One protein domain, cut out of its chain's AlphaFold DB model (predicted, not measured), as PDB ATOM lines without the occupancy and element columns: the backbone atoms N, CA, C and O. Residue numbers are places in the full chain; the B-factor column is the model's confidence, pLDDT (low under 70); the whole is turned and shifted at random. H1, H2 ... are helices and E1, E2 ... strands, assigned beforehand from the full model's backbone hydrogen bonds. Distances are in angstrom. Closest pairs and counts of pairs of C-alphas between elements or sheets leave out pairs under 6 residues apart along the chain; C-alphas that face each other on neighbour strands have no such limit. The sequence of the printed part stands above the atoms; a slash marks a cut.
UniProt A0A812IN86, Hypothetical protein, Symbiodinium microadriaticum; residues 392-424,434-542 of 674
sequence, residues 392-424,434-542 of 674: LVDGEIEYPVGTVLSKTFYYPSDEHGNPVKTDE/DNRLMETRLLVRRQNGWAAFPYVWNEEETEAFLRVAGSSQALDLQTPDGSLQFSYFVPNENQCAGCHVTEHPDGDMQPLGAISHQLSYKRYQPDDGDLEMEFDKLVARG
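Overview. This is residues 392 to 424 and 434 to 542 of the 674 residues of the protein "Hypothetical protein" of Symbiodinium microadriaticum (UniProt A0A812IN86). A twisted sheet of four strands, E2 to E5, is covered in part by a two-stranded hairpin, E6 and E7, in a loose sandwich only partly face to face, with the short helix H1 packed on E4. From H1 a long stretch without named elements, residues 501 to 533, leads away to the small helix H2, whose residues 536 to 540 stick out with residues 541 and 542. The printed part has 142 residues, with seven named strands followed by two named helices. The four-stranded sheet has the order E2, E3, E4, E5 and is antiparallel, as is the pair E6 and E7; the class is mixed, with under half of the residues in named elements. The whole is loose, with a radius of gyration of the C-alphas of 18.1 A and spans of 48 by 45 by 26 A.

Along the chain. Begin at E1, residues 396 to 398, with C-alpha 396 at (8.412, 8.884, 12.248). E2, residues 404 to 412, runs 25.5 A. After the cut, E3, residues 435 to 446, runs 31.5 A and bends by 56 degrees at residue 438. E4, residues 449 to 457, runs 26.3 A, and E5 is residues 464 to 466. Find C-alpha 471 at (-10.333, 6.544, 36.546), where E6 begins; it runs 24.5 A to residue 479. E7, residues 482 to 490, runs 25.2 A back. H1 is residues 493 to 500, and H2, residues 534 to 540, ends at C-alpha 540, (13.815, 26.749, 13.216).

Arrangement. E1 pairs with no named strand. Look along E2 and E3, antiparallel at 167 degrees: N 405 and O 443 are 2.8 A apart, within hydrogen-bond range. E3, E4 and E5 form a meander, each strand the antiparallel neighbour of the one before; N 442 and O 453 are 2.9 A apart, and N 456 and O 465 2.8 A. In the hairpin E6 and E7, N 475 and O 486 are 2.8 A apart. The two sheets form a sandwich, face to face, with facing parts 11.9 A centre to centre and strands at 33 degrees. H1 is on the four-stranded sheet, over E4, at a height over the sheet of 8.7 A; the closest C-alphas of H1 and E4, Glu 493 and Ala 452, are 6.0 A apart. H2 is not on that sheet. In H2 every O i to N i+4 pair is within hydrogen-bond range; in H1 1 of 4 is, beside 5 of 5 O i to N i+3 pairs.

Size, cuts and confidence. The two farthest C-alphas, Gln 447 and Asp 481, are 50.7 A apart. Residues 425 to 433 are not printed, and C-alphas 424 and 434 are 13.5 A apart across this cut. The link from H1 to H2 is long, 33 residues. Mean pLDDT of the printed part is 79.7; it is under 70 at residues 423 to 424, 493 and 520 to 534.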
ATOM      1  N   LEU A 392      14.005  12.653  12.271       87.25
ATOM      2  CA  LEU A 392      13.053  11.977  11.400       87.25
ATOM      3  C   LEU A 392      13.654  10.660  10.880       87.25
ATOM      4  O   LEU A 392      14.658  10.666  10.169       87.25
ATOM      5  N   VAL A 393      13.027   9.528  11.203       87.12
ATOM      6  CA  VAL A 393      13.445   8.186  10.768       87.12
ATOM      7  C   VAL A 393      12.257   7.501  10.107       87.12
ATOM      8  O   VAL A 393      11.209   7.345  10.716       87.12
ATOM      9  N   ASP A 394      12.384   7.169   8.818       82.56
ATOM     10  CA  ASP A 394      11.332   6.521   8.011       82.56
ATOM     11  C   ASP A 394       9.946   7.208   8.065       82.56
ATOM     12  O   ASP A 394       8.906   6.608   7.811       82.56
ATOM     13  N   GLY A 395       9.933   8.521   8.319       78.12
ATOM     14  CA  GLY A 395       8.716   9.326   8.417       78.12
ATOM     15  C   GLY A 395       8.126   9.422   9.826       78.12
ATOM     16  O   GLY A 395       7.153  10.163   9.993       78.12
ATOM     17  N   GLU A 396       8.720   8.764  10.820       85.12
ATOM     18  CA  GLU A 396       8.412   8.884  12.248       85.12
ATOM     19  C   GLU A 396       9.401   9.813  12.958       85.12
ATOM     20  O   GLU A 396      10.547   9.975  12.536       85.12
ATOM     21  N   ILE A 397       8.947  10.466  14.025       87.31
ATOM     22  CA  ILE A 397       9.764  11.376  14.826       87.31
ATOM     23  C   ILE A 397      10.331  10.605  16.016       87.31
ATOM     24  O   ILE A 397       9.618  10.284  16.969       87.31
ATOM     25  N   GLU A 398      11.637  10.372  15.998       90.44
ATOM     26  CA  GLU A 398      12.371   9.844  17.137       90.44
ATOM     27  C   GLU A 398      12.775  10.979  18.077       90.44
ATOM     28  O   GLU A 398      13.645  11.801  17.776       90.44
ATOM     29  N   TYR A 399      12.150  11.020  19.250       90.25
ATOM     30  CA  TYR A 399      12.465  12.009  20.273       90.25
ATOM     31  C   TYR A 399      13.637  11.565  21.166       90.25
ATOM     32  O   TYR A 399      13.727  10.384  21.533       90.25
ATOM     33  N   PRO A 400      14.519  12.498  21.570       90.44
ATOM     34  CA  PRO A 400      15.638  12.193  22.451       90.44
ATOM     35  C   PRO A 400      15.174  11.849  23.873       90.44
ATOM     36  O   PRO A 400      14.095  12.234  24.328       90.44
ATOM     37  N   VAL A 401      16.027  11.128  24.608       87.75
ATOM     38  CA  VAL A 401      15.812  10.865  26.040       87.75
ATOM     39  C   VAL A 401      15.675  12.182  26.797       87.75
ATOM     40  O   VAL A 401      16.488  13.079  26.623       87.75
ATOM     41  N   GLY A 402      14.648  12.265  27.639       78.12
ATOM     42  CA  GLY A 402      14.231  13.443  28.387       78.12
ATOM     43  C   GLY A 402      12.986  14.117  27.810       78.12
ATOM     44  O   GLY A 402      12.318  14.830  28.545       78.12
ATOM     45  N   THR A 403      12.609  13.869  26.550       86.31
ATOM     46  CA  THR A 403      11.415  14.495  25.959       86.31
ATOM     47  C   THR A 403      10.139  14.213  26.754       86.31
ATOM     48  O   THR A 403       9.879  13.072  27.140       86.31
ATOM     49  N   VAL A 404       9.313  15.249  26.933       83.56
ATOM     50  CA  VAL A 404       7.982  15.163  27.551       83.56
ATOM     51  C   VAL A 404       6.927  15.618  26.548       83.56
ATOM     52  O   VAL A 404       7.020  16.701  25.975       83.56
ATOM     53  N   LEU A 405       5.903  14.797  26.345       84.00
ATOM     54  CA  LEU A 405       4.693  15.153  25.611       84.00
ATOM     55  C   LEU A 405       3.536  15.212  26.606       84.00
ATOM     56  O   LEU A 405       3.219  14.188  27.211       84.00
ATOM     57  N   SER A 406       2.891  16.369  26.765       81.25
ATOM     58  CA  SER A 406       1.631  16.472  27.504       81.25
ATOM     59  C   SER A 406       0.429  16.557  26.560       81.25
ATOM     60  O   SER A 406       0.514  17.096  25.451       81.25
ATOM     61  N   LYS A 407      -0.705  15.999  26.990       81.50
ATOM     62  CA  LYS A 407      -2.001  16.150  26.320       81.50
ATOM     63  C   LYS A 407      -3.123  16.243  27.345       81.50
ATOM     64  O   LYS A 407      -3.357  15.283  28.081       81.50
ATOM     65  N   THR A 408      -3.845  17.355  27.327       82.31
ATOM     66  CA  THR A 408      -5.027  17.582  28.167       82.31
ATOM     67  C   THR A 408      -6.300  17.290  27.382       82.31
ATOM     68  O   THR A 408      -6.445  17.715  26.234       82.31
ATOM     69  N   PHE A 409      -7.217  16.543  27.989       86.06
ATOM     70  CA  PHE A 409      -8.518  16.194  27.431       86.06
ATOM     71  C   PHE A 409      -9.607  16.946  28.188       86.06
ATOM     72  O   PHE A 409      -9.617  16.956  29.419       86.06
ATOM     73  N   TYR A 410     -10.529  17.553  27.447       87.81
ATOM     74  CA  TYR A 410     -11.560  18.415  28.006       87.81
ATOM     75  C   TYR A 410     -12.838  18.402  27.155       87.81
ATOM     76  O   TYR A 410     -12.822  17.952  26.006       87.81
ATOM     77  N   TYR A 411     -13.927  18.924  27.717       88.31
ATOM     78  CA  TYR A 411     -15.167  19.248  27.008       88.31
ATOM     79  C   TYR A 411     -15.489  20.735  27.180       88.31
ATOM     80  O   TYR A 411     -15.416  21.209  28.305       88.31
ATOM     81  N   PRO A 412     -15.876  21.478  26.132       88.19
ATOM     82  CA  PRO A 412     -16.321  22.865  26.283       88.19
ATOM     83  C   PRO A 412     -17.507  22.997  27.228       88.19
ATOM     84  O   PRO A 412     -18.342  22.095  27.277       88.19
ATOM     85  N   SER A 413     -17.585  24.112  27.952       87.75
ATOM     86  CA  SER A 413     -18.660  24.393  28.907       87.75
ATOM     87  C   SER A 413     -19.562  25.537  28.429       87.75
ATOM     88  O   SER A 413     -19.122  26.436  27.715       87.75
ATOM     89  N   ASP A 414     -20.843  25.509  28.804       86.62
ATOM     90  CA  ASP A 414     -21.757  26.638  28.606       86.62
ATOM     91  C   ASP A 414     -21.504  27.766  29.623       86.62
ATOM     92  O   ASP A 414     -20.698  27.652  30.544       86.62
ATOM     93  N   GLU A 415     -22.246  28.866  29.489       83.31
ATOM     94  CA  GLU A 415     -22.197  30.023  30.399       83.31
ATOM     95  C   GLU A 415     -22.556  29.702  31.869       83.31
ATOM     96  O   GLU A 415     -22.361  30.541  32.749       83.31
ATOM     97  N   HIS A 416     -23.061  28.497  32.153       83.75
ATOM     98  CA  HIS A 416     -23.360  27.999  33.496       83.75
ATOM     99  C   HIS A 416     -22.348  26.941  33.977       83.75
ATOM    100  O   HIS A 416     -22.547  26.371  35.051       83.75
ATOM    101  N   GLY A 417     -21.284  26.676  33.211       83.19
ATOM    102  CA  GLY A 417     -20.255  25.689  33.535       83.19
ATOM    103  C   GLY A 417     -20.644  24.239  33.231       83.19
ATOM    104  O   GLY A 417     -19.945  23.326  33.662       83.19
ATOM    105  N   ASN A 418     -21.745  23.988  32.512       88.56
ATOM    106  CA  ASN A 418     -22.116  22.621  32.141       88.56
ATOM    107  C   ASN A 418     -21.372  22.201  30.874       88.56
ATOM    108  O   ASN A 418     -21.397  22.954  29.899       88.56
ATOM    109  N   PRO A 419     -20.790  20.992  30.819       90.69
ATOM    110  CA  PRO A 419     -20.098  20.538  29.628       90.69
ATOM    111  C   PRO A 419     -21.103  20.315  28.487       90.69
ATOM    112  O   PRO A 419     -22.171  19.723  28.673       90.69
ATOM    113  N   VAL A 420     -20.770  20.789  27.291       90.31
ATOM    114  CA  VAL A 420     -21.639  20.782  26.112       90.31
ATOM    115  C   VAL A 420     -21.022  19.993  24.966       90.31
ATOM    116  O   VAL A 420     -19.809  19.984  24.751       90.31
ATOM    117  N   LYS A 421     -21.874  19.332  24.180       87.06
ATOM    118  CA  LYS A 421     -21.481  18.791  22.880       87.06
ATOM    119  C   LYS A 421     -21.442  19.946  21.881       87.06
ATOM    120  O   LYS A 421     -22.483  20.516  21.559       87.06
ATOM    121  N   THR A 422     -20.256  20.250  21.369       77.38
ATOM    122  CA  THR A 422     -20.056  21.211  20.282       77.38
ATOM    123  C   THR A 422     -19.327  20.549  19.118       77.38
ATOM    124  O   THR A 422     -18.501  19.661  19.325       77.38
ATOM    125  N   ASP A 423     -19.640  21.001  17.906       65.75
ATOM    126  CA  ASP A 423     -18.962  20.600  16.671       65.75
ATOM    127  C   ASP A 423     -17.796  21.553  16.338       65.75
ATOM    128  O   ASP A 423     -17.277  21.535  15.221       65.75
ATOM    129  N   GLU A 424     -17.415  22.444  17.267       56.62
ATOM    130  CA  GLU A 424     -16.435  23.493  16.995       56.62
ATOM    131  C   GLU A 424     -15.068  22.927  16.597       56.62
ATOM    132  O   GLU A 424     -14.403  22.189  17.326       56.62
ATOM    133  N   ASP A 434     -13.012  27.893  30.428       78.38
ATOM    134  CA  ASP A 434     -14.202  27.752  29.573       78.38
ATOM    135  C   ASP A 434     -14.476  26.285  29.205       78.38
ATOM    136  O   ASP A 434     -15.308  25.976  28.349       78.38
ATOM    137  N   ASN A 435     -13.740  25.362  29.823       84.69
ATOM    138  CA  ASN A 435     -13.773  23.945  29.519       84.69
ATOM    139  C   ASN A 435     -13.821  23.123  30.804       84.69
ATOM    140  O   ASN A 435     -13.185  23.467  31.788       84.69
ATOM    141  N   ARG A 436     -14.517  21.989  30.732       88.56
ATOM    142  CA  ARG A 436     -14.462  20.905  31.700       88.56
ATOM    143  C   ARG A 436     -13.234  20.029  31.448       88.56
ATOM    144  O   ARG A 436     -13.248  19.207  30.526       88.56
ATOM    145  N   LEU A 437     -12.184  20.189  32.242       89.25
ATOM    146  CA  LEU A 437     -10.959  19.396  32.231       89.25
ATOM    147  C   LEU A 437     -11.223  17.991  32.789       89.25
ATOM    148  O   LEU A 437     -11.812  17.816  33.852       89.25
ATOM    149  N   MET A 438     -10.784  16.964  32.059       89.56
ATOM    150  CA  MET A 438     -11.007  15.564  32.437       89.56
ATOM    151  C   MET A 438      -9.718  14.905  32.918       89.56
ATOM    152  O   MET A 438      -9.665  14.315  34.000       89.56
ATOM    153  N   GLU A 439      -8.671  14.993  32.101       89.38
ATOM    154  CA  GLU A 439      -7.366  14.405  32.388       89.38
ATOM    155  C   GLU A 439      -6.238  15.122  31.641       89.38
ATOM    156  O   GLU A 439      -6.449  15.700  30.574       89.38
ATOM    157  N   THR A 440      -5.027  15.002  32.177       85.94
ATOM    158  CA  THR A 440      -3.773  15.366  31.517       85.94
ATOM    159  C   THR A 440      -2.886  14.129  31.464       85.94
ATOM    160  O   THR A 440      -2.574  13.536  32.494       85.94
ATOM    161  N   ARG A 441      -2.463  13.712  30.270       85.19
ATOM    162  CA  ARG A 441      -1.538  12.584  30.101       85.19
ATOM    163  C   ARG A 441      -0.150  13.088  29.768       85.19
ATOM    164  O   ARG A 441      -0.002  13.883  28.842       85.19
ATOM    165  N   LEU A 442       0.853  12.571  30.471       84.88
ATOM    166  CA  LEU A 442       2.259  12.781  30.142       84.88
ATOM    167  C   LEU A 442       2.844  11.510  29.527       84.88
ATOM    168  O   LEU A 442       2.694  10.425  30.087       84.88
ATOM    169  N   LEU A 443       3.542  11.650  28.403       85.25
ATOM    170  CA  LEU A 443       4.466  10.646  27.885       85.25
ATOM    171  C   LEU A 443       5.889  11.170  28.052       85.25
ATOM    172  O   LEU A 443       6.230  12.224  27.522       85.25
ATOM    173  N   VAL A 444       6.718  10.428  28.783       85.31
ATOM    174  CA  VAL A 444       8.097  10.819  29.107       85.31
ATOM    175  C   VAL A 444       9.071   9.825  28.487       85.31
ATOM    176  O   VAL A 444       9.024   8.633  28.798       85.31
ATOM    177  N   ARG A 445       9.981  10.299  27.630       87.06
ATOM    178  CA  ARG A 445      11.045   9.481  27.035       87.06
ATOM    179  C   ARG A 445      12.159   9.263  28.058       87.06
ATOM    180  O   ARG A 445      13.051  10.091  28.207       87.06
ATOM    181  N   ARG A 446      12.156   8.128  28.750       82.56
ATOM    182  CA  ARG A 446      13.235   7.703  29.661       82.56
ATOM    183  C   ARG A 446      14.339   6.971  28.900       82.56
ATOM    184  O   ARG A 446      14.167   6.612  27.737       82.56
ATOM    185  N   GLN A 447      15.455   6.677  29.574       80.50
ATOM    186  CA  GLN A 447      16.548   5.872  29.000       80.50
ATOM    187  C   GLN A 447      16.070   4.494  28.510       80.50
ATOM    188  O   GLN A 447      16.501   4.038  27.456       80.50
ATOM    189  N   ASN A 448      15.136   3.873  29.236       79.56
ATOM    190  CA  ASN A 448      14.644   2.519  28.958       79.56
ATOM    191  C   ASN A 448      13.376   2.471  28.084       79.56
ATOM    192  O   ASN A 448      12.772   1.413  27.990       79.56
ATOM    193  N   GLY A 449      12.934   3.594  27.507       84.81
ATOM    194  CA  GLY A 449      11.696   3.658  26.716       84.81
ATOM    195  C   GLY A 449      10.775   4.794  27.148       84.81
ATOM    196  O   GLY A 449      11.155   5.643  27.955       84.81
ATOM    197  N   TRP A 450       9.567   4.836  26.597       86.25
ATOM    198  CA  TRP A 450       8.541   5.795  27.008       86.25
ATOM    199  C   TRP A 450       7.807   5.324  28.267       86.25
ATOM    200  O   TRP A 450       7.607   4.130  28.463       86.25
ATOM    201  N   ALA A 451       7.393   6.265  29.114       82.88
ATOM    202  CA  ALA A 451       6.547   6.024  30.281       82.88
ATOM    203  C   ALA A 451       5.309   6.928  30.231       82.88
ATOM    204  O   ALA A 451       5.422   8.085  29.825       82.88
ATOM    205  N   ALA A 452       4.150   6.401  30.630       81.75
ATOM    206  CA  ALA A 452       2.863   7.085  30.547       81.75
ATOM    207  C   ALA A 452       2.307   7.405  31.939       81.75
ATOM    208  O   ALA A 452       2.186   6.519  32.780       81.75
ATOM    209  N   PHE A 453       1.920   8.659  32.167       80.38
ATOM    210  CA  PHE A 453       1.391   9.131  33.447       80.38
ATOM    211  C   PHE A 453       0.038   9.817  33.239       80.38
ATOM    212  O   PHE A 453       0.001  10.954  32.759       80.38
ATOM    213  N   PRO A 454      -1.081   9.143  33.554       80.38
ATOM    214  CA  PRO A 454      -2.405   9.751  33.500       80.38
ATOM    215  C   PRO A 454      -2.710  10.522  34.795       80.38
ATOM    216  O   PRO A 454      -2.760   9.938  35.880       80.38
ATOM    217  N   TYR A 455      -2.952  11.825  34.680       84.62
ATOM    218  CA  TYR A 455      -3.413  12.698  35.759       84.62
ATOM    219  C   TYR A 455      -4.888  13.033  35.566       84.62
ATOM    220  O   TYR A 455      -5.314  13.332  34.457       84.62
ATOM    221  N   VAL A 456      -5.675  12.991  36.637       87.06
ATOM    222  CA  VAL A 456      -7.127  13.196  36.597       87.06
ATOM    223  C   VAL A 456      -7.486  14.439  37.386       87.06
ATOM    224  O   VAL A 456      -7.166  14.501  38.573       87.06
ATOM    225  N   TRP A 457      -8.154  15.385  36.725       87.12
ATOM    226  CA  TRP A 457      -8.613  16.628  37.341       87.12
ATOM    227  C   TRP A 457      -9.695  16.358  38.396       87.12
ATOM    228  O   TRP A 457     -10.501  15.432  38.245       87.12
ATOM    229  N   ASN A 458      -9.683  17.117  39.494       83.69
ATOM    230  CA  ASN A 458     -10.744  17.093  40.503       83.69
ATOM    231  C   ASN A 458     -12.035  17.755  39.998       83.69
ATOM    232  O   ASN A 458     -12.071  18.361  38.930       83.69
ATOM    233  N   GLU A 459     -13.122  17.625  40.766       84.00
ATOM    234  CA  GLU A 459     -14.423  18.169  40.360       84.00
ATOM    235  C   GLU A 459     -14.428  19.699  40.282       84.00
ATOM    236  O   GLU A 459     -15.179  20.247  39.474       84.00
ATOM    237  N   GLU A 460     -13.594  20.355  41.094       81.19
ATOM    238  CA  GLU A 460     -13.387  21.804  41.133       81.19
ATOM    239  C   GLU A 460     -12.430  22.323  40.047       81.19
ATOM    240  O   GLU A 460     -12.342  23.533  39.863       81.19
ATOM    241  N   GLU A 461     -11.740  21.428  39.329       74.81
ATOM    242  CA  GLU A 461     -10.820  21.738  38.219       74.81
ATOM    243  C   GLU A 461      -9.619  22.608  38.617       74.81
ATOM    244  O   GLU A 461      -9.057  23.347  37.811       74.81
ATOM    245  N   THR A 462      -9.208  22.494  39.877       74.50
ATOM    246  CA  THR A 462      -8.065  23.209  40.453       74.50
ATOM    247  C   THR A 462      -6.791  22.369  40.445       74.50
ATOM    248  O   THR A 462      -5.701  22.926  40.401       74.50
ATOM    249  N   GLU A 463      -6.907  21.036  40.479       74.31
ATOM    250  CA  GLU A 463      -5.773  20.116  40.618       74.31
ATOM    251  C   GLU A 463      -5.971  18.838  39.800       74.31
ATOM    252  O   GLU A 463      -7.088  18.327  39.682       74.31
ATOM    253  N   ALA A 464      -4.872  18.258  39.304       78.75
ATOM    254  CA  ALA A 464      -4.869  16.957  38.643       78.75
ATOM    255  C   ALA A 464      -3.993  15.949  39.397       78.75
ATOM    256  O   ALA A 464      -2.817  16.187  39.659       78.75
ATOM    257  N   PHE A 465      -4.545  14.775  39.701       74.25
ATOM    258  CA  PHE A 465      -3.869  13.748  40.495       74.25
ATOM    259  C   PHE A 465      -3.419  12.577  39.636       74.25
ATOM    260  O   PHE A 465      -4.220  12.039  38.869       74.25
ATOM    261  N   LEU A 466      -2.187  12.102  39.829       78.00
ATOM    262  CA  LEU A 466      -1.712  10.878  39.186       78.00
ATOM    263  C   LEU A 466      -2.625   9.694  39.554       78.00
ATOM    264  O   LEU A 466      -2.801   9.349  40.727       78.00
ATOM    265  N   ARG A 467      -3.187   9.031  38.542       78.19
ATOM    266  CA  ARG A 467      -4.045   7.850  38.694       78.19
ATOM    267  C   ARG A 467      -3.480   6.677  37.909       78.19
ATOM    268  O   ARG A 467      -4.019   6.293  36.881       78.19
ATOM    269  N   VAL A 468      -2.444   6.032  38.449       70.38
ATOM    270  CA  VAL A 468      -1.822   4.828  37.852       70.38
ATOM    271  C   VAL A 468      -2.856   3.753  37.491       70.38
ATOM    272  O   VAL A 468      -2.741   3.108  36.454       70.38
ATOM    273  N   ALA A 469      -3.895   3.586  38.317       71.50
ATOM    274  CA  ALA A 469      -4.981   2.626  38.107       71.50
ATOM    275  C   ALA A 469      -6.074   3.094  37.121       71.50
ATOM    276  O   ALA A 469      -7.045   2.366  36.912       71.50
ATOM    277  N   GLY A 470      -5.926   4.271  36.512       80.94
ATOM    278  CA  GLY A 470      -6.960   4.918  35.711       80.94
ATOM    279  C   GLY A 470      -8.083   5.512  36.566       80.94
ATOM    280  O   GLY A 470      -8.007   5.566  37.798       80.94
ATOM    281  N   SER A 471      -9.139   5.979  35.906       87.06
ATOM    282  CA  SER A 471     -10.333   6.544  36.546       87.06
ATOM    283  C   SER A 471     -11.557   6.404  35.641       87.06
ATOM    284  O   SER A 471     -11.442   6.184  34.437       87.06
ATOM    285  N   SER A 472     -12.747   6.537  36.219       88.94
ATOM    286  CA  SER A 472     -14.012   6.592  35.490       88.94
ATOM    287  C   SER A 472     -14.850   7.725  36.057       88.94
ATOM    288  O   SER A 472     -15.183   7.707  37.241       88.94
ATOM    289  N   GLN A 473     -15.226   8.678  35.212       89.12
ATOM    290  CA  GLN A 473     -16.019   9.844  35.594       89.12
ATOM    291  C   GLN A 473     -17.363   9.812  34.870       89.12
ATOM    292  O   GLN A 473     -17.410   9.565  33.668       89.12
ATOM    293  N   ALA A 474     -18.468  10.025  35.580       90.69
ATOM    294  CA  ALA A 474     -19.763  10.190  34.927       90.69
ATOM    295  C   ALA A 474     -19.842  11.594  34.314       90.69
ATOM    296  O   ALA A 474     -19.531  12.569  34.990       90.69
ATOM    297  N   LEU A 475     -20.266  11.687  33.056       91.38
ATOM    298  CA  LEU A 475     -20.417  12.948  32.343       91.38
ATOM    299  C   LEU A 475     -21.816  13.046  31.734       91.38
ATOM    300  O   LEU A 475     -22.345  12.058  31.220       91.38
ATOM    301  N   ASP A 476     -22.393  14.246  31.787       92.62
ATOM    302  CA  ASP A 476     -23.682  14.579  31.184       92.62
ATOM    303  C   ASP A 476     -23.508  15.774  30.240       92.62
ATOM    304  O   ASP A 476     -23.507  16.929  30.671       92.62
ATOM    305  N   LEU A 477     -23.296  15.487  28.953       92.25
ATOM    306  CA  LEU A 477     -23.079  16.522  27.944       92.25
ATOM    307  C   LEU A 477     -24.402  17.131  27.505       92.25
ATOM    308  O   LEU A 477     -25.277  16.423  27.006       92.25
ATOM    309  N   GLN A 478     -24.527  18.450  27.601       93.12
ATOM    310  CA  GLN A 478     -25.689  19.148  27.062       93.12
ATOM    311  C   GLN A 478     -25.643  19.145  25.532       93.12
ATOM    312  O   GLN A 478     -24.596  19.334  24.915       93.12
ATOM    313  N   THR A 479     -26.794  18.922  24.911       88.38
ATOM    314  CA  THR A 479     -26.970  18.902  23.455       88.38
ATOM    315  C   THR A 479     -28.158  19.791  23.078       88.38
ATOM    316  O   THR A 479     -29.004  20.063  23.933       88.38
ATOM    317  N   PRO A 480     -28.300  20.211  21.808       83.56
ATOM    318  CA  PRO A 480     -29.458  21.000  21.380       83.56
ATOM    319  C   PRO A 480     -30.821  20.344  21.678       83.56
ATOM    320  O   PRO A 480     -31.803  21.050  21.901       83.56
ATOM    321  N   ASP A 481     -30.874  19.008  21.716       85.25
ATOM    322  CA  ASP A 481     -32.108  18.221  21.835       85.25
ATOM    323  C   ASP A 481     -32.310  17.567  23.221       85.25
ATOM    324  O   ASP A 481     -33.276  16.827  23.424       85.25
ATOM    325  N   GLY A 482     -31.422  17.817  24.193       88.75
ATOM    326  CA  GLY A 482     -31.446  17.175  25.514       88.75
ATOM    327  C   GLY A 482     -30.049  17.029  26.114       88.75
ATOM    328  O   GLY A 482     -29.218  17.920  25.962       88.75
ATOM    329  N   SER A 483     -29.754  15.898  26.751       91.00
ATOM    330  CA  SER A 483     -28.422  15.623  27.296       91.00
ATOM    331  C   SER A 483     -27.955  14.195  26.993       91.00
ATOM    332  O   SER A 483     -28.765  13.295  26.743       91.00
ATOM    333  N   LEU A 484     -26.638  13.997  26.955       90.50
ATOM    334  CA  LEU A 484     -25.982  12.739  26.626       90.50
ATOM    335  C   LEU A 484     -25.130  12.275  27.806       90.50
ATOM    336  O   LEU A 484     -24.050  12.806  28.062       90.50
ATOM    337  N   GLN A 485     -25.597  11.220  28.469       92.56
ATOM    338  CA  GLN A 485     -24.932  10.637  29.630       92.56
ATOM    339  C   GLN A 485     -24.025   9.467  29.244       92.56
ATOM    340  O   GLN A 485     -24.437   8.541  28.537       92.56
ATOM    341  N   PHE A 486     -22.792   9.479  29.746       91.19
ATOM    342  CA  PHE A 486     -21.838   8.381  29.597       91.19
ATOM    343  C   PHE A 486     -20.761   8.423  30.685       91.19
ATOM    344  O   PHE A 486     -20.642   9.387  31.435       91.19
ATOM    345  N   SER A 487     -19.967   7.360  30.780       90.50
ATOM    346  CA  SER A 487     -18.777   7.329  31.633       90.50
ATOM    347  C   SER A 487     -17.539   7.633  30.798       90.50
ATOM    348  O   SER A 487     -17.267   6.925  29.832       90.50
ATOM    349  N   TYR A 488     -16.801   8.678  31.146       90.56
ATOM    350  CA  TYR A 488     -15.481   8.974  30.605       90.56
ATOM    351  C   TYR A 488     -14.438   8.096  31.301       90.56
ATOM    352  O   TYR A 488     -14.304   8.151  32.525       90.56
ATOM    353  N   PHE A 489     -13.708   7.284  30.535       89.06
ATOM    354  CA  PHE A 489     -12.703   6.365  31.069       89.06
ATOM    355  C   PHE A 489     -11.291   6.891  30.827       89.06
ATOM    356  O   PHE A 489     -10.872   7.062  29.684       89.06
ATOM    357  N   VAL A 490     -10.551   7.065  31.917       87.69
ATOM    358  CA  VAL A 490      -9.113   7.332  31.928       87.69
ATOM    359  C   VAL A 490      -8.389   5.982  32.004       87.69
ATOM    360  O   VAL A 490      -8.569   5.271  33.001       87.69
ATOM    361  N   PRO A 491      -7.598   5.595  30.988       83.12
ATOM    362  CA  PRO A 491      -6.845   4.346  30.993       83.12
ATOM    363  C   PRO A 491      -5.835   4.299  32.139       83.12
ATOM    364  O   PRO A 491      -5.254   5.313  32.520       83.12
ATOM    365  N   ASN A 492      -5.599   3.102  32.668       79.38
ATOM    366  CA  ASN A 492      -4.481   2.860  33.574       79.38
ATOM    367  C   ASN A 492      -3.145   2.781  32.812       79.38
ATOM    368  O   ASN A 492      -3.131   2.612  31.593       79.38
ATOM    369  N   GLU A 493      -2.025   2.856  33.532       69.94
ATOM    370  CA  GLU A 493      -0.678   2.879  32.935       69.94
ATOM    371  C   GLU A 493      -0.411   1.680  32.005       69.94
ATOM    372  O   GLU A 493       0.104   1.843  30.901       69.94
ATOM    373  N   ASN A 494      -0.845   0.474  32.389       73.38
ATOM    374  CA  ASN A 494      -0.667  -0.724  31.562       73.38
ATOM    375  C   ASN A 494      -1.581  -0.728  30.329       73.38
ATOM    376  O   ASN A 494      -1.237  -1.302  29.300       73.38
ATOM    377  N   GLN A 495      -2.754  -0.099  30.414       79.81
ATOM    378  CA  GLN A 495      -3.684   0.017  29.292       79.81
ATOM    379  C   GLN A 495      -3.175   0.977  28.214       79.81
ATOM    380  O   GLN A 495      -3.559   0.819  27.057       79.81
ATOM    381  N   CYS A 496      -2.289   1.922  28.548       79.31
ATOM    382  CA  CYS A 496      -1.630   2.770  27.552       79.31
ATOM    383  C   CYS A 496      -0.854   1.929  26.525       79.31
ATOM    384  O   CYS A 496      -0.934   2.198  25.326       79.31
ATOM    385  N   ALA A 497      -0.191   0.858  26.974       77.44
ATOM    386  CA  ALA A 497       0.537  -0.056  26.098       77.44
ATOM    387  C   ALA A 497      -0.369  -0.738  25.057       77.44
ATOM    388  O   ALA A 497       0.103  -1.068  23.977       77.44
ATOM    389  N   GLY A 498      -1.677  -0.872  25.315       79.38
ATOM    390  CA  GLY A 498      -2.621  -1.473  24.364       79.38
ATOM    391  C   GLY A 498      -2.699  -0.752  23.013       79.38
ATOM    392  O   GLY A 498      -3.057  -1.375  22.016       79.38
ATOM    393  N   CYS A 499      -2.337   0.534  22.966       80.56
ATOM    394  CA  CYS A 499      -2.272   1.303  21.722       80.56
ATOM    395  C   CYS A 499      -0.869   1.838  21.414       80.56
ATOM    396  O   CYS A 499      -0.584   2.110  20.256       80.56
ATOM    397  N   HIS A 500      -0.013   2.026  22.421       84.75
ATOM    398  CA  HIS A 500       1.266   2.719  22.257       84.75
ATOM    399  C   HIS A 500       2.463   1.806  21.951       84.75
ATOM    400  O   HIS A 500       3.516   2.342  21.639       84.75
ATOM    401  N   VAL A 501       2.366   0.476  22.049       85.50
ATOM    402  CA  VAL A 501       3.503  -0.411  21.719       85.50
ATOM    403  C   VAL A 501       3.728  -0.519  20.211       85.50
ATOM    404  O   VAL A 501       2.768  -0.607  19.449       85.50
ATOM    405  N   THR A 502       4.992  -0.535  19.786       75.31
ATOM    406  CA  THR A 502       5.370  -0.671  18.367       75.31
ATOM    407  C   THR A 502       5.189  -2.086  17.826       75.31
ATOM    408  O   THR A 502       4.821  -2.254  16.670       75.31
ATOM    409  N   GLU A 503       5.421  -3.098  18.666       81.81
ATOM    410  CA  GLU A 503       5.231  -4.517  18.353       81.81
ATOM    411  C   GLU A 503       4.437  -5.161  19.491       81.81
ATOM    412  O   GLU A 503       4.901  -5.230  20.626       81.81
ATOM    413  N   HIS A 504       3.216  -5.617  19.251       79.25
ATOM    414  CA  HIS A 504       2.399  -6.172  20.325       79.25
ATOM    415  C   HIS A 504       2.742  -7.656  20.598       79.25
ATOM    416  O   HIS A 504       2.765  -8.456  19.662       79.25
ATOM    417  N   PRO A 505       2.924  -8.087  21.867       72.12
ATOM    418  CA  PRO A 505       2.803  -7.311  23.109       72.12
ATOM    419  C   PRO A 505       4.138  -6.784  23.675       72.12
ATOM    420  O   PRO A 505       4.120  -6.148  24.727       72.12
ATOM    421  N   ASP A 506       5.274  -7.097  23.046       78.31
ATOM    422  CA  ASP A 506       6.607  -7.029  23.671       78.31
ATOM    423  C   ASP A 506       7.468  -5.816  23.250       78.31
ATOM    424  O   ASP A 506       8.589  -5.658  23.735       78.31
ATOM    425  N   GLY A 507       6.978  -4.980  22.338       77.38
ATOM    426  CA  GLY A 507       7.668  -3.811  21.799       77.38
ATOM    427  C   GLY A 507       7.647  -2.604  22.736       77.38
ATOM    428  O   GLY A 507       6.845  -2.509  23.668       77.38
ATOM    429  N   ASP A 508       8.530  -1.645  22.463       82.88
ATOM    430  CA  ASP A 508       8.609  -0.408  23.235       82.88
ATOM    431  C   ASP A 508       7.375   0.472  22.992       82.88
ATOM    432  O   ASP A 508       6.815   0.517  21.895       82.88
ATOM    433  N   MET A 509       6.953   1.221  24.016       85.44
ATOM    434  CA  MET A 509       5.938   2.259  23.827       85.44
ATOM    435  C   MET A 509       6.490   3.398  22.968       85.44
ATOM    436  O   MET A 509       7.642   3.786  23.140       85.44
ATOM    437  N   GLN A 510       5.656   3.992  22.121       85.06
ATOM    438  CA  GLN A 510       5.923   5.206  21.359       85.06
ATOM    439  C   GLN A 510       4.705   6.143  21.346       85.06
ATOM    440  O   GLN A 510       3.570   5.706  21.557       85.06
ATOM    441  N   PRO A 511       4.888   7.454  21.110       85.81
ATOM    442  CA  PRO A 511       3.775   8.384  20.999       85.81
ATOM    443  C   PRO A 511       2.978   8.137  19.717       85.81
ATOM    444  O   PRO A 511       3.507   8.191  18.609       85.81
ATOM    445  N   LEU A 512       1.670   7.937  19.862       82.12
ATOM    446  CA  LEU A 512       0.767   7.899  18.717       82.12
ATOM    447  C   LEU A 512       0.734   9.259  18.022       82.12
ATOM    448  O   LEU A 512       0.694  10.300  18.679       82.12
ATOM    449  N   GLY A 513       0.703   9.250  16.693       77.69
ATOM    450  CA  GLY A 513       0.659  10.488  15.921       77.69
ATOM    451  C   GLY A 513       2.015  11.152  15.703       77.69
ATOM    452  O   GLY A 513       2.057  12.156  15.003       77.69
ATOM    453  N   ALA A 514       3.122  10.597  16.215       80.81
ATOM    454  CA  ALA A 514       4.489  11.061  15.943       80.81
ATOM    455  C   ALA A 514       4.967  10.724  14.516       80.81
ATOM    456  O   ALA A 514       6.132  10.422  14.282       80.81
ATOM    457  N   ILE A 515       4.055  10.777  13.546       80.94
ATOM    458  CA  ILE A 515       4.305  10.451  12.153       80.94
ATOM    459  C   ILE A 515       4.155  11.732  11.344       80.94
ATOM    460  O   ILE A 515       3.112  12.388  11.355       80.94
ATOM    461  N   SER A 516       5.204  12.086  10.612       76.56
ATOM    462  CA  SER A 516       5.332  13.348   9.878       76.56
ATOM    463  C   SER A 516       4.116  13.707   9.020       76.56
ATOM    464  O   SER A 516       3.645  14.843   9.047       76.56
ATOM    465  N   HIS A 517       3.552  12.740   8.296       73.44
ATOM    466  CA  HIS A 517       2.385  12.981   7.448       73.44
ATOM    467  C   HIS A 517       1.091  13.234   8.242       73.44
ATOM    468  O   HIS A 517       0.218  13.941   7.751       73.44
ATOM    469  N   GLN A 518       0.962  12.705   9.465       74.44
ATOM    470  CA  GLN A 518      -0.206  12.930  10.334       74.44
ATOM    471  C   GLN A 518      -0.161  14.309  11.004       74.44
ATOM    472  O   GLN A 518      -1.198  14.874  11.339       74.44
ATOM    473  N   LEU A 519       1.038  14.877  11.136       71.44
ATOM    474  CA  LEU A 519       1.290  16.193  11.727       71.44
ATOM    475  C   LEU A 519       1.450  17.313  10.680       71.44
ATOM    476  O   LEU A 519       1.684  18.464  11.037       71.44
ATOM    477  N   SER A 520       1.304  17.011   9.384       67.56
ATOM    478  CA  SER A 520       1.501  17.958   8.267       67.56
ATOM    479  C   SER A 520       0.338  18.952   8.058       67.56
ATOM    480  O   SER A 520       0.118  19.443   6.950       67.56
ATOM    481  N   TYR A 521      -0.419  19.267   9.111       64.50
ATOM    482  CA  TYR A 521      -1.566  20.175   9.040       64.50
ATOM    483  C   TYR A 521      -1.134  21.652   9.050       64.50
ATOM    484  O   TYR A 521      -0.185  22.041   9.732       64.50
ATOM    485  N   LYS A 522      -1.847  22.502   8.298       60.38
ATOM    486  CA  LYS A 522      -1.605  23.954   8.261       60.38
ATOM    487  C   LYS A 522      -2.423  24.650   9.342       60.38
ATOM    488  O   LYS A 522      -3.650  24.605   9.290       60.38
ATOM    489  N   ARG A 523      -1.766  25.337  10.277       55.81
ATOM    490  CA  ARG A 523      -2.449  26.183  11.265       55.81
ATOM    491  C   ARG A 523      -2.627  27.598  10.702       55.81
ATOM    492  O   ARG A 523      -1.742  28.112  10.025       55.81
ATOM    493  N   TYR A 524      -3.783  28.212  10.950       43.81
ATOM    494  CA  TYR A 524      -4.034  29.621  10.631       43.81
ATOM    495  C   TYR A 524      -3.347  30.526  11.664       43.81
ATOM    496  O   TYR A 524      -3.421  30.238  12.859       43.81
ATOM    497  N   GLN A 525      -2.681  31.593  11.211       48.81
ATOM    498  CA  GLN A 525      -2.015  32.583  12.063       48.81
ATOM    499  C   GLN A 525      -2.540  33.995  11.715       48.81
ATOM    500  O   GLN A 525      -2.365  34.432  10.575       48.81
ATOM    501  N   PRO A 526      -3.205  34.708  12.647       40.59
ATOM    502  CA  PRO A 526      -3.859  35.986  12.340       40.59
ATOM    503  C   PRO A 526      -2.902  37.142  12.008       40.59
ATOM    504  O   PRO A 526      -3.278  38.031  11.245       40.59
ATOM    505  N   ASP A 527      -1.685  37.134  12.561       45.97
ATOM    506  CA  ASP A 527      -0.820  38.326  12.589       45.97
ATOM    507  C   ASP A 527       0.015  38.551  11.317       45.97
ATOM    508  O   ASP A 527       0.346  39.695  11.011       45.97
ATOM    509  N   ASP A 528       0.287  37.501  10.534       44.38
ATOM    510  CA  ASP A 528       1.102  37.590   9.306       44.38
ATOM    511  C   ASP A 528       0.348  37.189   8.025       44.38
ATOM    512  O   ASP A 528       0.848  37.378   6.917       44.38
ATOM    513  N   GLY A 529      -0.878  36.659   8.136       37.91
ATOM    514  CA  GLY A 529      -1.681  36.227   6.984       37.91
ATOM    515  C   GLY A 529      -1.132  35.011   6.220       37.91
ATOM    516  O   GLY A 529      -1.761  34.582   5.249       37.91
ATOM    517  N   ASP A 530      -0.007  34.439   6.660       41.78
ATOM    518  CA  ASP A 530       0.625  33.260   6.073       41.78
ATOM    519  C   ASP A 530       0.324  31.981   6.879       41.78
ATOM    520  O   ASP A 530       0.272  31.962   8.107       41.78
ATOM    521  N   LEU A 531       0.103  30.881   6.152       50.75
ATOM    522  CA  LEU A 531      -0.087  29.536   6.701       50.75
ATOM    523  C   LEU A 531       1.287  28.872   6.890       50.75
ATOM    524  O   LEU A 531       1.818  28.299   5.935       50.75
ATOM    525  N   GLU A 532       1.859  28.919   8.094       55.97
ATOM    526  CA  GLU A 532       3.089  28.181   8.417       55.97
ATOM    527  C   GLU A 532       2.797  26.773   8.964       55.97
ATOM    528  O   GLU A 532       1.805  26.534   9.654       55.97
ATOM    529  N   MET A 533       3.669  25.813   8.645       64.06
ATOM    530  CA  MET A 533       3.582  24.444   9.164       64.06
ATOM    531  C   MET A 533       4.383  24.312  10.458       64.06
ATOM    532  O   MET A 533       5.501  24.811  10.557       64.06
ATOM    533  N   GLU A 534       3.845  23.571  11.427       67.81
ATOM    534  CA  GLU A 534       4.466  23.379  12.748       67.81
ATOM    535  C   GLU A 534       5.891  22.798  12.673       67.81
ATOM    536  O   GLU A 534       6.760  23.160  13.464       67.81
ATOM    537  N   PHE A 535       6.189  21.973  11.666       74.69
ATOM    538  CA  PHE A 535       7.536  21.438  11.458       74.69
ATOM    539  C   PHE A 535       8.590  22.491  11.139       74.69
ATOM    540  O   PHE A 535       9.718  22.379  11.616       74.69
ATOM    541  N   ASP A 536       8.230  23.526  10.380       76.44
ATOM    542  CA  ASP A 536       9.169  24.596  10.044       76.44
ATOM    543  C   ASP A 536       9.556  25.370  11.323       76.44
ATOM    544  O   ASP A 536      10.714  25.755  11.488       76.44
ATOM    545  N   LYS A 537       8.637  25.476  12.298       74.44
ATOM    546  CA  LYS A 537       8.908  26.044  13.629       74.44
ATOM    547  C   LYS A 537       9.799  25.140  14.476       74.44
ATOM    548  O   LYS A 537      10.729  25.636  15.106       74.44
ATOM    549  N   LEU A 538       9.552  23.828  14.494       78.62
ATOM    550  CA  LEU A 538      10.387  22.879  15.241       78.62
ATOM    551  C   LEU A 538      11.825  22.849  14.710       78.62
ATOM    552  O   LEU A 538      12.768  22.875  15.499       78.62
ATOM    553  N   VAL A 539      12.009  22.875  13.389       84.19
ATOM    554  CA  VAL A 539      13.341  22.949  12.770       84.19
ATOM    555  C   VAL A 539      14.005  24.298  13.049       84.19
ATOM    556  O   VAL A 539      15.166  24.332  13.451       84.19
ATOM    557  N   ALA A 540      13.281  25.417  12.914       80.75
ATOM    558  CA  ALA A 540      13.815  26.749  13.216       80.75
ATOM    559  C   ALA A 540      14.243  26.902  14.688       80.75
ATOM    560  O   ALA A 540      15.222  27.590  14.975       80.75
ATOM    561  N   ARG A 541      13.545  26.229  15.611       78.75
ATOM    562  CA  ARG A 541      13.899  26.140  17.040       78.75
ATOM    563  C   ARG A 541      15.061  25.181  17.326       78.75
ATOM    564  O   ARG A 541      15.535  25.138  18.455       78.75
ATOM    565  N   GLY A 542      15.516  24.407  16.339       84.38
ATOM    566  CA  GLY A 542      16.542  23.375  16.510       84.38
ATOM    567  C   GLY A 542      16.042  22.090  17.180       84.38
ATOM    568  O   GLY A 542      16.853  21.274  17.603       84.38
TER     569      GLY A 542